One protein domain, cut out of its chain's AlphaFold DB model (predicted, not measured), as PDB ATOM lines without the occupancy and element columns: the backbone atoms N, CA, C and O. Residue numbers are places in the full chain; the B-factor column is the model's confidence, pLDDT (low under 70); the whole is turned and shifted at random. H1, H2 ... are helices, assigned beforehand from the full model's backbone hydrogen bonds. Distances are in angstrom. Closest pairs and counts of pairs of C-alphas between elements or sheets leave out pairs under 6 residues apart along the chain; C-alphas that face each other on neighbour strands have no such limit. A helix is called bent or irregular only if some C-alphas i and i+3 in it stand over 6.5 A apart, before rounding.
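What this domain is: This is residues 4 to 114 of the 231 residues of an uncharacterized protein of Fusarium oxysporum NRRL 32931 (UniProt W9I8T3). What does one see first? The long helix H6 runs along the length of the domain, and the helical hairpin of H3 and H4 packs across it, while H1 packs on H6 with residues 4 to 7 and on residues 70 to 73 of H4. The short helices sit toward the two ends, H2 at a corner with H3 and H5 near H4. What is it made of? The printed part has 111 residues with six named helices, H1 to H6 in chain order, and no named strand; the class is all helix. It is compact, with a radius of gyration of the C-alphas of 14.2 A, and its spans are 42 by 28 by 25 A, only just elongated.

Where its parts are: Where is the longest helix? H6 is residues 90 to 112, 33.7 A from C-alpha 90 at (-27.336, 19.603, 36.273) to C-alpha 112 at (-14.000, 48.470, 25.099). It has a kink of 31 degrees near residue 97, yet is neither bent nor irregular, but only just: C-alphas 94 and 97 are 6.3 A apart. Where are the others? H4 is residues 59 to 73, 20.9 A; H3 is residues 41 to 54, 19.8 A; H1 is residues 4 to 18, 20.4 A, from C-alpha 4 at (-25.727, 30.912, 43.096). H2 is residues 32 to 39 and H5 is residues 83 to 87.

How they stand to each other: What touches H6? H4 does, at a steep tilt of 50 degrees, opposite ways, the closest C-alphas being those of Lys 63 and Ser 100, 6.0 A apart. H3 touches residues 103 to 110 of H6, about perpendicular at 76 degrees, closest at the C-alphas of Thr 47 and Asn 106, 6.6 A. H1 touches residues 91 to 98 of H6 at 74 degrees, about perpendicular, closest at the C-alphas of Ala 7 and Leu 95, 5.7 A. How do the rest meet? H3 and H4, a hairpin, touch at a steep tilt of 42 degrees, closest at the C-alphas of Leu 53 and Ile 62, 6.4 A. H2 and H3 touch only at the corner, closest at the C-alphas of Ile 37 and Gln 43, 5.3 A. H5 is close to H4 but not clearly touching, with the C-alphas of Ser 68 and Leu 86 7.3 A apart. Are the helix backbones complete? In H1, H2, H3, H4 and H5 every O i to N i+4 pair is within hydrogen-bond range; in H6, 17 of 19 are.

The domain as a whole: How large is it? The C-alphas farthest apart, those of Gln 30 and Lys 79, are 43.2 A apart. Is it unbroken? The printed part has no cut, and the link from H1 to H2 is long, 13 residues. Where is confidence low? The mean pLDDT of the printed part is 74.1, and residue 4, residues 7 to 8, 14 to 39 and 110 to 114 are under 70.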
ATOM      1  N   GLU A   4     -26.875  30.013  42.931       64.50
ATOM      2  CA  GLU A   4     -25.727  30.912  43.096       64.50
ATOM      3  C   GLU A   4     -24.721  30.380  44.121       64.50
ATOM      4  O   GLU A   4     -23.520  30.399  43.879       64.50
ATOM      5  N   LYS A   5     -25.201  29.836  45.247       70.56
ATOM      6  CA  LYS A   5     -24.327  29.249  46.275       70.56
ATOM      7  C   LYS A   5     -23.597  28.011  45.758       70.56
ATOM      8  O   LYS A   5     -22.439  27.817  46.108       70.56
ATOM      9  N   LEU A   6     -24.256  27.196  44.929       72.94
ATOM     10  CA  LEU A   6     -23.615  26.043  44.297       72.94
ATOM     11  C   LEU A   6     -22.526  26.491  43.319       72.94
ATOM     12  O   LEU A   6     -21.405  26.011  43.411       72.94
ATOM     13  N   ALA A   7     -22.831  27.420  42.414       67.19
ATOM     14  CA  ALA A   7     -21.860  27.889  41.432       67.19
ATOM     15  C   ALA A   7     -20.649  28.558  42.089       67.19
ATOM     16  O   ALA A   7     -19.521  28.257  41.717       67.19
ATOM     17  N   VAL A   8     -20.869  29.394  43.109       69.75
ATOM     18  CA  VAL A   8     -19.778  29.989  43.896       69.75
ATOM     19  C   VAL A   8     -18.943  28.903  44.572       69.75
ATOM     20  O   VAL A   8     -17.724  28.976  44.517       69.75
ATOM     21  N   SER A   9     -19.565  27.865  45.139       75.31
ATOM     22  CA  SER A   9     -18.840  26.745  45.752       75.31
ATOM     23  C   SER A   9     -18.032  25.927  44.738       75.31
ATOM     24  O   SER A   9     -16.904  25.550  45.039       75.31
ATOM     25  N   LEU A  10     -18.573  25.668  43.542       72.12
ATOM     26  CA  LEU A  10     -17.860  24.962  42.471       72.12
ATOM     27  C   LEU A  10     -16.689  25.794  41.945       72.12
ATOM     28  O   LEU A  10     -15.598  25.270  41.750       72.12
ATOM     29  N   MET A  11     -16.901  27.100  41.762       70.25
ATOM     30  CA  MET A  11     -15.842  28.035  41.395       70.25
ATOM     31  C   MET A  11     -14.769  28.098  42.484       70.25
ATOM     32  O   MET A  11     -13.596  28.028  42.156       70.25
ATOM     33  N   GLN A  12     -15.144  28.144  43.765       70.31
ATOM     34  CA  GLN A  12     -14.208  28.125  44.895       70.31
ATOM     35  C   GLN A  12     -13.375  26.849  44.961       70.31
ATOM     36  O   GLN A  12     -12.156  26.930  45.059       70.31
ATOM     37  N   SER A  13     -14.004  25.684  44.816       70.75
ATOM     38  CA  SER A  13     -13.281  24.411  44.736       70.75
ATOM     39  C   SER A  13     -12.329  24.380  43.537       70.75
ATOM     40  O   SER A  13     -11.183  23.966  43.671       70.75
ATOM     41  N   ALA A  14     -12.757  24.898  42.382       65.75
ATOM     42  CA  ALA A  14     -11.885  25.038  41.225       65.75
ATOM     43  C   ALA A  14     -10.716  26.007  41.497       65.75
ATOM     44  O   ALA A  14      -9.617  25.767  41.026       65.75
ATOM     45  N   ILE A  15     -10.887  27.075  42.283       65.25
ATOM     46  CA  ILE A  15      -9.779  27.972  42.664       65.25
ATOM     47  C   ILE A  15      -8.737  27.246  43.501       65.25
ATOM     48  O   ILE A  15      -7.548  27.441  43.279       65.25
ATOM     49  N   GLU A  16      -9.164  26.448  44.472       66.06
ATOM     50  CA  GLU A  16      -8.240  25.724  45.347       66.06
ATOM     51  C   GLU A  16      -7.374  24.746  44.541       66.06
ATOM     52  O   GLU A  16      -6.163  24.673  44.761       66.06
ATOM     53  N   ASP A  17      -7.971  24.099  43.536       64.19
ATOM     54  CA  ASP A  17      -7.290  23.120  42.687       64.19
ATOM     55  C   ASP A  17      -6.513  23.738  41.508       64.19
ATOM     56  O   ASP A  17      -5.519  23.166  41.058       64.19
ATOM     57  N   LEU A  18      -6.944  24.894  40.986       62.50
ATOM     58  CA  LEU A  18      -6.367  25.538  39.793       62.50
ATOM     59  C   LEU A  18      -5.461  26.735  40.149       62.50
ATOM     60  O   LEU A  18      -4.561  27.091  39.394       62.50
ATOM     61  N   GLY A  19      -5.667  27.375  41.299       50.25
ATOM     62  CA  GLY A  19      -5.076  28.660  41.696       50.25
ATOM     63  C   GLY A  19      -3.595  28.636  42.082       50.25
ATOM     64  O   GLY A  19      -3.020  29.702  42.295       50.25
ATOM     65  N   GLN A  20      -2.953  27.464  42.145       50.28
ATOM     66  CA  GLN A  20      -1.526  27.346  42.482       50.28
ATOM     67  C   GLN A  20      -0.572  27.621  41.302       50.28
ATOM     68  O   GLN A  20       0.643  27.676  41.498       50.28
ATOM     69  N   GLN A  21      -1.078  27.816  40.079       52.66
ATOM     70  CA  GLN A  21      -0.229  28.080  38.912       52.66
ATOM     71  C   GLN A  21       0.218  29.550  38.840       52.66
ATOM     72  O   GLN A  21      -0.549  30.475  39.097       52.66
ATOM     73  N   SER A  22       1.492  29.784  38.511       43.38
ATOM     74  CA  SER A  22       2.056  31.134  38.392       43.38
ATOM     75  C   SER A  22       1.469  31.860  37.179       43.38
ATOM     76  O   SER A  22       1.781  31.535  36.038       43.38
ATOM     77  N   TYR A  23       0.636  32.871  37.422       53.97
ATOM     78  CA  TYR A  23       0.034  33.675  36.360       53.97
ATOM     79  C   TYR A  23       0.925  34.857  35.995       53.97
ATOM     80  O   TYR A  23       1.030  35.824  36.756       53.97
ATOM     81  N   HIS A  24       1.510  34.829  34.798       45.91
ATOM     82  CA  HIS A  24       2.146  36.001  34.200       45.91
ATOM     83  C   HIS A  24       1.083  36.968  33.655       45.91
ATOM     84  O   HIS A  24       0.992  37.216  32.460       45.91
ATOM     85  N   TYR A  25       0.277  37.549  34.546       42.75
ATOM     86  CA  TYR A  25      -0.490  38.760  34.240       42.75
ATOM     87  C   TYR A  25       0.399  39.970  34.547       42.75
ATOM     88  O   TYR A  25       0.219  40.684  35.531       42.75
ATOM     89  N   GLY A  26       1.469  40.117  33.769       39.88
ATOM     90  CA  GLY A  26       2.403  41.224  33.907       39.88
ATOM     91  C   GLY A  26       2.057  42.314  32.911       39.88
ATOM     92  O   GLY A  26       2.486  42.195  31.777       39.88
ATOM     93  N   HIS A  27       1.278  43.326  33.309       44.75
ATOM     94  CA  HIS A  27       1.513  44.757  33.039       44.75
ATOM     95  C   HIS A  27       0.320  45.637  33.483       44.75
ATOM     96  O   HIS A  27      -0.772  45.155  33.761       44.75
ATOM     97  N   SER A  28       0.614  46.931  33.663       39.94
ATOM     98  CA  SER A  28      -0.162  47.998  34.318       39.94
ATOM     99  C   SER A  28      -1.648  48.071  33.937       39.94
ATOM    100  O   SER A  28      -2.009  48.681  32.937       39.94
ATOM    101  N   LEU A  29      -2.496  47.573  34.834       44.75
ATOM    102  CA  LEU A  29      -3.954  47.707  34.825       44.75
ATOM    103  C   LEU A  29      -4.342  49.167  35.109       44.75
ATOM    104  O   LEU A  29      -4.182  49.658  36.233       44.75
ATOM    105  N   GLN A  30      -4.789  49.888  34.082       46.34
ATOM    106  CA  GLN A  30      -5.090  51.321  34.164       46.34
ATOM    107  C   GLN A  30      -6.509  51.586  34.709       46.34
ATOM    108  O   GLN A  30      -6.762  52.661  35.261       46.34
ATOM    109  N   GLY A  31      -7.413  50.600  34.663       56.53
ATOM    110  CA  GLY A  31      -8.796  50.706  35.141       56.53
ATOM    111  C   GLY A  31      -9.024  50.307  36.610       56.53
ATOM    112  O   GLY A  31      -8.372  49.422  37.159       56.53
ATOM    113  N   ALA A  32     -10.012  50.919  37.276       54.41
ATOM    114  CA  ALA A  32     -10.395  50.543  38.647       54.41
ATOM    115  C   ALA A  32     -10.921  49.098  38.746       54.41
ATOM    116  O   ALA A  32     -10.615  48.402  39.712       54.41
ATOM    117  N   LEU A  33     -11.661  48.639  37.734       57.78
ATOM    118  CA  LEU A  33     -12.138  47.260  37.656       57.78
ATOM    119  C   LEU A  33     -11.007  46.279  37.345       57.78
ATOM    120  O   LEU A  33     -10.931  45.221  37.948       57.78
ATOM    121  N   GLU A  34     -10.092  46.653  36.461       61.50
ATOM    122  CA  GLU A  34      -8.894  45.873  36.161       61.50
ATOM    123  C   GLU A  34      -8.033  45.657  37.415       61.50
ATOM    124  O   GLU A  34      -7.582  44.545  37.675       61.50
ATOM    125  N   ARG A  35      -7.884  46.684  38.265       62.88
ATOM    126  CA  ARG A  35      -7.241  46.554  39.584       62.88
ATOM    127  C   ARG A  35      -8.002  45.624  40.535       62.88
ATOM    128  O   ARG A  35      -7.362  44.912  41.303       62.88
ATOM    129  N   LEU A  36      -9.336  45.609  40.484       63.47
ATOM    130  CA  LEU A  36     -10.158  44.669  41.260       63.47
ATOM    131  C   LEU A  36     -10.012  43.229  40.745       63.47
ATOM    132  O   LEU A  36      -9.851  42.319  41.551       63.47
ATOM    133  N   ILE A  37      -9.981  43.034  39.424       65.12
ATOM    134  CA  ILE A  37      -9.720  41.738  38.774       65.12
ATOM    135  C   ILE A  37      -8.313  41.243  39.118       65.12
ATOM    136  O   ILE A  37      -8.137  40.071  39.427       65.12
ATOM    137  N   ALA A  38      -7.307  42.122  39.129       64.56
ATOM    138  CA  ALA A  38      -5.990  41.748  39.629       64.56
ATOM    139  C   ALA A  38      -6.005  41.405  41.112       64.56
ATOM    140  O   ALA A  38      -5.262  40.517  41.508       64.56
ATOM    141  N   GLY A  39      -6.798  42.087  41.933       66.44
ATOM    142  CA  GLY A  39      -6.869  41.815  43.367       66.44
ATOM    143  C   GLY A  39      -7.344  40.398  43.699       66.44
ATOM    144  O   GLY A  39      -6.913  39.849  44.710       66.44
ATOM    145  N   ASP A  40      -8.171  39.796  42.841       71.94
ATOM    146  CA  ASP A  40      -8.730  38.462  43.049       71.94
ATOM    147  C   ASP A  40      -8.048  37.391  42.164       71.94
ATOM    148  O   ASP A  40      -8.142  37.450  40.933       71.94
ATOM    149  N   PRO A  41      -7.368  36.381  42.747       70.50
ATOM    150  CA  PRO A  41      -6.670  35.343  41.986       70.50
ATOM    151  C   PRO A  41      -7.561  34.577  41.002       70.50
ATOM    152  O   PRO A  41      -7.103  34.209  39.920       70.50
ATOM    153  N   PHE A  42      -8.835  34.364  41.344       72.25
ATOM    154  CA  PHE A  42      -9.771  33.650  40.484       72.25
ATOM    155  C   PHE A  42     -10.205  34.467  39.287       72.25
ATOM    156  O   PHE A  42     -10.130  33.979  38.163       72.25
ATOM    157  N   GLN A  43     -10.630  35.711  39.507       73.44
ATOM    158  CA  GLN A  43     -10.961  36.617  38.416       73.44
ATOM    159  C   GLN A  43      -9.753  36.813  37.506       73.44
ATOM    160  O   GLN A  43      -9.912  36.788  36.288       73.44
ATOM    161  N   ARG A  44      -8.539  36.915  38.059       74.25
ATOM    162  CA  ARG A  44      -7.307  36.982  37.266       74.25
ATOM    163  C   ARG A  44      -7.113  35.737  36.400       74.25
ATOM    164  O   ARG A  44      -6.901  35.864  35.195       74.25
ATOM    165  N   TRP A  45      -7.215  34.546  36.988       76.38
ATOM    166  CA  TRP A  45      -7.111  33.278  36.265       76.38
ATOM    167  C   TRP A  45      -8.161  33.170  35.157       76.38
ATOM    168  O   TRP A  45      -7.823  32.962  33.990       76.38
ATOM    169  N   LEU A  46      -9.422  33.394  35.508       78.44
ATOM    170  CA  LEU A  46     -10.560  33.282  34.613       78.44
ATOM    171  C   LEU A  46     -10.452  34.269  33.448       78.44
ATOM    172  O   LEU A  46     -10.570  33.870  32.292       78.44
ATOM    173  N   THR A  47     -10.149  35.534  33.744       78.88
ATOM    174  CA  THR A  47      -9.928  36.579  32.735       78.88
ATOM    175  C   THR A  47      -8.785  36.194  31.807       78.88
ATOM    176  O   THR A  47      -8.910  36.325  30.596       78.88
ATOM    177  N   SER A  48      -7.697  35.637  32.340       77.81
ATOM    178  CA  SER A  48      -6.543  35.241  31.534       77.81
ATOM    179  C   SER A  48      -6.837  34.071  30.581       77.81
ATOM    180  O   SER A  48      -6.441  34.119  29.414       77.81
ATOM    181  N   ILE A  49      -7.627  33.078  31.016       82.12
ATOM    182  CA  ILE A  49      -8.122  32.008  30.137       82.12
ATOM    183  C   ILE A  49      -9.043  32.580  29.066       82.12
ATOM    184  O   ILE A  49      -8.898  32.239  27.891       82.12
ATOM    185  N   ILE A  50      -9.974  33.455  29.455       83.62
ATOM    186  CA  ILE A  50     -10.888  34.109  28.519       83.62
ATOM    187  C   ILE A  50     -10.073  34.854  27.458       83.62
ATOM    188  O   ILE A  50     -10.253  34.563  26.280       83.62
ATOM    189  N   CYS A  51      -9.118  35.705  27.850       79.19
ATOM    190  CA  CYS A  51      -8.232  36.439  26.942       79.19
ATOM    191  C   CYS A  51      -7.474  35.518  25.973       79.19
ATOM    192  O   CYS A  51      -7.390  35.829  24.782       79.19
ATOM    193  N   CYS A  52      -6.951  34.381  26.451       81.44
ATOM    194  CA  CYS A  52      -6.283  33.385  25.609       81.44
ATOM    195  C   CYS A  52      -7.203  32.809  24.529       81.44
ATOM    196  O   CYS A  52      -6.813  32.689  23.367       81.44
ATOM    197  N   LEU A  53      -8.425  32.432  24.899       86.12
ATOM    198  CA  LEU A  53      -9.339  31.749  23.985       86.12
ATOM    199  C   LEU A  53     -10.024  32.718  23.017       86.12
ATOM    200  O   LEU A  53     -10.218  32.378  21.851       86.12
ATOM    201  N   PHE A  54     -10.310  33.937  23.469       82.25
ATOM    202  CA  PHE A  54     -10.962  35.002  22.706       82.25
ATOM    203  C   PHE A  54     -10.310  35.292  21.358       82.25
ATOM    204  O   PHE A  54     -10.978  35.597  20.376       82.25
ATOM    205  N   ARG A  55      -8.980  35.181  21.298       76.94
ATOM    206  CA  ARG A  55      -8.195  35.442  20.090       76.94
ATOM    207  C   ARG A  55      -8.619  34.563  18.908       76.94
ATOM    208  O   ARG A  55      -8.508  34.998  17.762       76.94
ATOM    209  N   TYR A  56      -9.042  33.329  19.178       80.19
ATOM    210  CA  TYR A  56      -9.252  32.296  18.159       80.19
ATOM    211  C   TYR A  56     -10.646  31.671  18.184       80.19
ATOM    212  O   TYR A  56     -10.952  30.845  17.322       80.19
ATOM    213  N   HIS A  57     -11.475  32.037  19.157       87.00
ATOM    214  CA  HIS A  57     -12.748  31.386  19.408       87.00
ATOM    215  C   HIS A  57     -13.860  32.379  19.709       87.00
ATOM    216  O   HIS A  57     -13.628  33.468  20.230       87.00
ATOM    217  N   ASP A  58     -15.080  31.961  19.387       85.94
ATOM    218  CA  ASP A  58     -16.280  32.692  19.749       85.94
ATOM    219  C   ASP A  58     -16.626  32.530  21.236       85.94
ATOM    220  O   ASP A  58     -16.122  31.665  21.959       85.94
ATOM    221  N   GLU A  59     -17.536  33.382  21.684       84.19
ATOM    222  CA  GLU A  59     -18.043  33.414  23.049       84.19
ATOM    223  C   GLU A  59     -18.626  32.060  23.496       84.19
ATOM    224  O   GLU A  59     -18.402  31.622  24.627       84.19
ATOM    225  N   ARG A  60     -19.315  31.346  22.595       87.81
ATOM    226  CA  ARG A  60     -19.928  30.041  22.884       87.81
ATOM    227  C   ARG A  60     -18.872  28.992  23.227       87.81
ATOM    228  O   ARG A  60     -19.046  28.231  24.181       87.81
ATOM    229  N   PHE A  61     -17.781  28.939  22.473       90.81
ATOM    230  CA  PHE A  61     -16.673  28.030  22.738       90.81
ATOM    231  C   PHE A  61     -16.041  28.308  24.106       90.81
ATOM    232  O   PHE A  61     -15.756  27.368  24.854       90.81
ATOM    233  N   ILE A  62     -15.848  29.585  24.447       89.12
ATOM    234  CA  ILE A  62     -15.249  30.002  25.722       89.12
ATOM    235  C   ILE A  62     -16.162  29.602  26.881       89.12
ATOM    236  O   ILE A  62     -15.694  28.938  27.805       89.12
ATOM    237  N   LYS A  63     -17.465  29.908  26.789       89.44
ATOM    238  CA  LYS A  63     -18.492  29.517  27.773       89.44
ATOM    239  C   LYS A  63     -18.454  28.020  28.051       89.44
ATOM    240  O   LYS A  63     -18.281  27.604  29.195       89.44
ATOM    241  N   MET A  64     -18.499  27.209  26.995       89.56
ATOM    242  CA  MET A  64     -18.438  25.753  27.122       89.56
ATOM    243  C   MET A  64     -17.126  25.267  27.742       89.56
ATOM    244  O   MET A  64     -17.154  24.390  28.604       89.56
ATOM    245  N   THR A  65     -15.983  25.820  27.328       91.06
ATOM    246  CA  THR A  65     -14.661  25.408  27.829       91.06
ATOM    247  C   THR A  65     -14.510  25.732  29.311       91.06
ATOM    248  O   THR A  65     -14.134  24.862  30.093       91.06
ATOM    249  N   VAL A  66     -14.837  26.962  29.707       89.44
ATOM    250  CA  VAL A  66     -14.710  27.450  31.084       89.44
ATOM    251  C   VAL A  66     -15.663  26.707  32.017       89.44
ATOM    252  O   VAL A  66     -15.220  26.203  33.047       89.44
ATOM    253  N   SER A  67     -16.943  26.573  31.654       89.50
ATOM    254  CA  SER A  67     -17.905  25.832  32.480       89.50
ATOM    255  C   SER A  67     -17.499  24.370  32.642       89.50
ATOM    256  O   SER A  67     -17.525  23.839  33.752       89.50
ATOM    257  N   SER A  68     -17.050  23.733  31.555       90.25
ATOM    258  CA  SER A  68     -16.551  22.358  31.610       90.25
ATOM    259  C   SER A  68     -15.336  22.239  32.525       90.25
ATOM    260  O   SER A  68     -15.265  21.318  33.331       90.25
ATOM    261  N   LEU A  69     -14.393  23.179  32.429       87.81
ATOM    262  CA  LEU A  69     -13.176  23.182  33.232       87.81
ATOM    263  C   LEU A  69     -13.483  23.325  34.725       87.81
ATOM    264  O   LEU A  69     -12.936  22.569  35.518       87.81
ATOM    265  N   ILE A  70     -14.393  24.228  35.101       86.44
ATOM    266  CA  ILE A  70     -14.816  24.418  36.497       86.44
ATOM    267  C   ILE A  70     -15.448  23.136  37.054       86.44
ATOM    268  O   ILE A  70     -15.076  22.690  38.136       86.44
ATOM    269  N   ILE A  71     -16.365  22.505  36.310       87.12
ATOM    270  CA  ILE A  71     -17.024  21.267  36.759       87.12
ATOM    271  C   ILE A  71     -16.006  20.135  36.905       87.12
ATOM    272  O   ILE A  71     -16.005  19.432  37.913       87.12
ATOM    273  N   LEU A  72     -15.120  19.963  35.921       85.50
ATOM    274  CA  LEU A  72     -14.087  18.928  35.962       85.50
ATOM    275  C   LEU A  72     -13.093  19.153  37.107       85.50
ATOM    276  O   LEU A  72     -12.708  18.186  37.761       85.50
ATOM    277  N   ALA A  73     -12.711  20.404  37.370       80.31
ATOM    278  CA  ALA A  73     -11.828  20.762  38.473       80.31
ATOM    279  C   ALA A  73     -12.481  20.503  39.835       80.31
ATOM    280  O   ALA A  73     -11.846  19.927  40.699       80.31
ATOM    281  N   SER A  74     -13.775  20.795  39.997       81.12
ATOM    282  CA  SER A  74     -14.512  20.555  41.252       81.12
ATOM    283  C   SER A  74     -14.726  19.073  41.616       81.12
ATOM    284  O   SER A  74     -15.377  18.750  42.612       81.12
ATOM    285  N   ARG A  75     -14.228  18.144  40.788       80.44
ATOM    286  CA  ARG A  75     -14.436  16.695  40.920       80.44
ATOM    287  C   ARG A  75     -13.118  15.910  40.906       80.44
ATOM    288  O   ARG A  75     -12.987  14.957  40.124       80.44
ATOM    289  N   PRO A  76     -12.142  16.245  41.769       73.75
ATOM    290  CA  PRO A  76     -10.872  15.536  41.797       73.75
ATOM    291  C   PRO A  76     -11.090  14.051  42.125       73.75
ATOM    292  O   PRO A  76     -11.859  13.685  43.014       73.75
ATOM    293  N   GLY A  77     -10.441  13.167  41.361       73.19
ATOM    294  CA  GLY A  77     -10.497  11.714  41.562       73.19
ATOM    295  C   GLY A  77     -11.804  11.024  41.147       73.19
ATOM    296  O   GLY A  77     -11.893   9.799  41.237       73.19
ATOM    297  N   GLN A  78     -12.809  11.761  40.666       81.31
ATOM    298  CA  GLN A  78     -14.043  11.162  40.157       81.31
ATOM    299  C   GLN A  78     -13.892  10.690  38.706       81.31
ATOM    300  O   GLN A  78     -13.004  11.117  37.963       81.31
ATOM    301  N   LYS A  79     -14.794   9.796  38.277       82.88
ATOM    302  CA  LYS A  79     -14.866   9.360  36.879       82.88
ATOM    303  C   LYS A  79     -15.116  10.578  35.986       82.88
ATOM    304  O   LYS A  79     -16.081  11.310  36.193       82.88
ATOM    305  N   LEU A  80     -14.268  10.746  34.971       83.38
ATOM    306  CA  LEU A  80     -14.429  11.798  33.975       83.38
ATOM    307  C   LEU A  80     -15.793  11.651  33.287       83.38
ATOM    308  O   LEU A  80     -16.081  10.600  32.708       83.38
ATOM    309  N   LEU A  81     -16.607  12.704  33.345       85.50
ATOM    310  CA  LEU A  81     -17.842  12.786  32.571       85.50
ATOM    311  C   LEU A  81     -17.495  12.877  31.091       85.50
ATOM    312  O   LEU A  81     -16.625  13.666  30.725       85.50
ATOM    313  N   THR A  82     -18.173  12.106  30.248       88.44
ATOM    314  CA  THR A  82     -18.123  12.250  28.788       88.44
ATOM    315  C   THR A  82     -18.703  13.595  28.346       88.44
ATOM    316  O   THR A  82     -19.423  14.252  29.095       88.44
ATOM    317  N   GLU A  83     -18.426  14.000  27.104       87.88
ATOM    318  CA  GLU A  83     -18.970  15.237  26.525       87.88
ATOM    319  C   GLU A  83     -20.502  15.290  26.609       87.88
ATOM    320  O   GLU A  83     -21.069  16.303  27.012       87.88
ATOM    321  N   TYR A  84     -21.166  14.172  26.298       87.69
ATOM    322  CA  TYR A  84     -22.619  14.053  26.392       87.69
ATOM    323  C   TYR A  84     -23.103  14.158  27.842       87.69
ATOM    324  O   TYR A  84     -23.997  14.945  28.137       87.69
ATOM    325  N   GLU A  85     -22.500  13.410  28.770       89.31
ATOM    326  CA  GLU A  85     -22.886  13.462  30.186       89.31
ATOM    327  C   GLU A  85     -22.713  14.865  30.772       89.31
ATOM    328  O   GLU A  85     -23.554  15.303  31.552       89.31
ATOM    329  N   LEU A  86     -21.653  15.578  30.380       86.69
ATOM    330  CA  LEU A  86     -21.388  16.934  30.841       86.69
ATOM    331  C   LEU A  86     -22.383  17.947  30.262       86.69
ATOM    332  O   LEU A  86     -22.888  18.784  31.007       86.69
ATOM    333  N   ALA A  87     -22.704  17.849  28.968       84.62
ATOM    334  CA  ALA A  87     -23.641  18.753  28.298       84.62
ATOM    335  C   ALA A  87     -25.039  18.750  28.942       84.62
ATOM    336  O   ALA A  87     -25.705  19.781  28.972       84.62
ATOM    337  N   TYR A  88     -25.464  17.611  29.494       86.19
ATOM    338  CA  TYR A  88     -26.748  17.463  30.191       86.19
ATOM    339  C   TYR A  88     -26.607  17.410  31.719       86.19
ATOM    340  O   TYR A  88     -27.568  17.095  32.423       86.19
ATOM    341  N   HIS A  89     -25.422  17.710  32.257       87.19
ATOM    342  CA  HIS A  89     -25.188  17.650  33.691       87.19
ATOM    343  C   HIS A  89     -25.925  18.797  34.415       87.19
ATOM    344  O   HIS A  89     -25.833  19.948  33.984       87.19
ATOM    345  N   PRO A  90     -26.602  18.554  35.557       85.88
ATOM    346  CA  PRO A  90     -27.336  19.603  36.273       85.88
ATOM    347  C   PRO A  90     -26.480  20.798  36.713       85.88
ATOM    348  O   PRO A  90     -26.984  21.917  36.798       85.88
ATOM    349  N   GLU A  91     -25.197  20.569  37.007       85.81
ATOM    350  CA  GLU A  91     -24.244  21.642  37.330       85.81
ATOM    351  C   GLU A  91     -23.918  22.490  36.097       85.81
ATOM    352  O   GLU A  91     -23.786  23.698  36.236       85.81
ATOM    353  N   MET A  92     -23.868  21.897  34.898       85.62
ATOM    354  CA  MET A  92     -23.610  22.625  33.650       85.62
ATOM    355  C   MET A  92     -24.707  23.652  33.389       85.62
ATOM    356  O   MET A  92     -24.409  24.826  33.211       85.62
ATOM    357  N   LEU A  93     -25.974  23.239  33.495       80.62
ATOM    358  CA  LEU A  93     -27.130  24.123  33.304       80.62
ATOM    359  C   LEU A  93     -27.182  25.276  34.318       80.62
ATOM    360  O   LEU A  93     -27.655  26.363  34.006       80.62
ATOM    361  N   GLN A  94     -26.725  25.045  35.552       82.12
ATOM    362  CA  GLN A  94     -26.700  26.084  36.589       82.12
ATOM    363  C   GLN A  94     -25.502  27.023  36.438       82.12
ATOM    364  O   GLN A  94     -25.609  28.216  36.714       82.12
ATOM    365  N   LEU A  95     -24.361  26.476  36.025       82.81
ATOM    366  CA  LEU A  95     -23.115  27.208  35.898       82.81
ATOM    367  C   LEU A  95     -23.084  28.056  34.623       82.81
ATOM    368  O   LEU A  95     -22.536  29.154  34.650       82.81
ATOM    369  N   GLU A  96     -23.690  27.580  33.534       79.94
ATOM    370  CA  GLU A  96     -23.686  28.241  32.228       79.94
ATOM    371  C   GLU A  96     -24.222  29.674  32.295       79.94
ATOM    372  O   GLU A  96     -23.584  30.567  31.746       79.94
ATOM    373  N   GLU A  97     -25.319  29.940  33.012       80.38
ATOM    374  CA  GLU A  97     -25.867  31.301  33.145       80.38
ATOM    375  C   GLU A  97     -24.899  32.258  33.862       80.38
ATOM    376  O   GLU A  97     -24.759  33.424  33.483       80.38
ATOM    377  N   ILE A  98     -24.217  31.774  34.901       81.38
ATOM    378  CA  ILE A  98     -23.317  32.586  35.729       81.38
ATOM    379  C   ILE A  98     -21.996  32.812  34.998       81.38
ATOM    380  O   ILE A  98     -21.556  33.953  34.861       81.38
ATOM    381  N   VAL A  99     -21.397  31.742  34.473       81.44
ATOM    382  CA  VAL A  99     -20.189  31.811  33.644       81.44
ATOM    383  C   VAL A  99     -20.437  32.670  32.414       81.44
ATOM    384  O   VAL A  99     -19.569  33.459  32.055       81.44
ATOM    385  N   SER A 100     -21.637  32.604  31.827       83.69
ATOM    386  CA  SER A 100     -21.994  33.467  30.706       83.69
ATOM    387  C   SER A 100     -21.902  34.937  31.070       83.69
ATOM    388  O   SER A 100     -21.188  35.666  30.400       83.69
ATOM    389  N   LYS A 101     -22.524  35.366  32.174       84.00
ATOM    390  CA  LYS A 101     -22.453  36.766  32.620       84.00
ATOM    391  C   LYS A 101     -21.025  37.221  32.908       84.00
ATOM    392  O   LYS A 101     -20.675  38.357  32.598       84.00
ATOM    393  N   VAL A 102     -20.204  36.355  33.501       81.44
ATOM    394  CA  VAL A 102     -18.797  36.676  33.781       81.44
ATOM    395  C   VAL A 102     -18.000  36.816  32.484       81.44
ATOM    396  O   VAL A 102     -17.208  37.748  32.354       81.44
ATOM    397  N   ILE A 103     -18.226  35.935  31.509       82.56
ATOM    398  CA  ILE A 103     -17.590  36.018  30.190       82.56
ATOM    399  C   ILE A 103     -18.062  37.259  29.443       82.56
ATOM    400  O   ILE A 103     -17.217  37.976  28.928       82.56
ATOM    401  N   ASP A 104     -19.359  37.558  29.436       82.69
ATOM    402  CA  ASP A 104     -19.924  38.726  28.751       82.69
ATOM    403  C   ASP A 104     -19.386  40.030  29.365       82.69
ATOM    404  O   ASP A 104     -19.013  40.962  28.652       82.69
ATOM    405  N   SER A 105     -19.268  40.081  30.698       79.94
ATOM    406  CA  SER A 105     -18.650  41.209  31.398       79.94
ATOM    407  C   SER A 105     -17.179  41.354  31.006       79.94
ATOM    408  O   SER A 105     -16.763  42.434  30.594       79.94
ATOM    409  N   ASN A 106     -16.389  40.278  31.082       75.50
ATOM    410  CA  ASN A 106     -14.978  40.307  30.694       75.50
ATOM    411  C   ASN A 106     -14.798  40.648  29.209       75.50
ATOM    412  O   ASN A 106     -13.914  41.432  28.871       75.50
ATOM    413  N   TRP A 107     -15.671  40.144  28.333       74.25
ATOM    414  CA  TRP A 107     -15.710  40.470  26.910       74.25
ATOM    415  C   TRP A 107     -15.865  41.971  26.704       74.25
ATOM    416  O   TRP A 107     -15.071  42.572  25.985       74.25
ATOM    417  N   LEU A 108     -16.857  42.589  27.350       73.94
ATOM    418  CA  LEU A 108     -17.095  44.027  27.233       73.94
ATOM    419  C   LEU A 108     -15.876  44.828  27.688       73.94
ATOM    420  O   LEU A 108     -15.527  45.815  27.046       73.94
ATOM    421  N   HIS A 109     -15.196  44.399  28.749       70.81
ATOM    422  CA  HIS A 109     -13.979  45.068  29.201       70.81
ATOM    423  C   HIS A 109     -12.818  44.903  28.220       70.81
ATOM    424  O   HIS A 109     -12.187  45.902  27.891       70.81
ATOM    425  N   ILE A 110     -12.581  43.700  27.690       66.19
ATOM    426  CA  ILE A 110     -11.534  43.429  26.688       66.19
ATOM    427  C   ILE A 110     -11.812  44.180  25.373       66.19
ATOM    428  O   ILE A 110     -10.902  44.715  24.745       66.19
ATOM    429  N   ALA A 111     -13.072  44.242  24.943       67.88
ATOM    430  CA  ALA A 111     -13.453  44.918  23.710       67.88
ATOM    431  C   ALA A 111     -13.368  46.447  23.836       67.88
ATOM    432  O   ALA A 111     -12.794  47.106  22.969       67.88
ATOM    433  N   ASN A 112     -13.899  47.015  24.923       66.50
ATOM    434  CA  ASN A 112     -14.000  48.470  25.099       66.50
ATOM    435  C   ASN A 112     -12.669  49.149  25.434       66.50
ATOM    436  O   ASN A 112     -12.525  50.352  25.244       66.50
ATOM    437  N   SER A 113     -11.697  48.395  25.926       63.53
ATOM    438  CA  SER A 113     -10.353  48.887  26.234       63.53
ATOM    439  C   SER A 113      -9.470  49.052  24.984       63.53
ATOM    440  O   SER A 113      -8.344  49.528  25.088       63.53
ATOM    441  N   GLY A 114      -9.963  48.696  23.786       55.34
ATOM    442  CA  GLY A 114      -9.181  48.761  22.540       55.34
ATOM    443  C   GLY A 114      -8.086  47.690  22.456       55.34
ATOM    444  O   GLY A 114      -7.195  47.759  21.612       55.34
TER     445      GLY A 114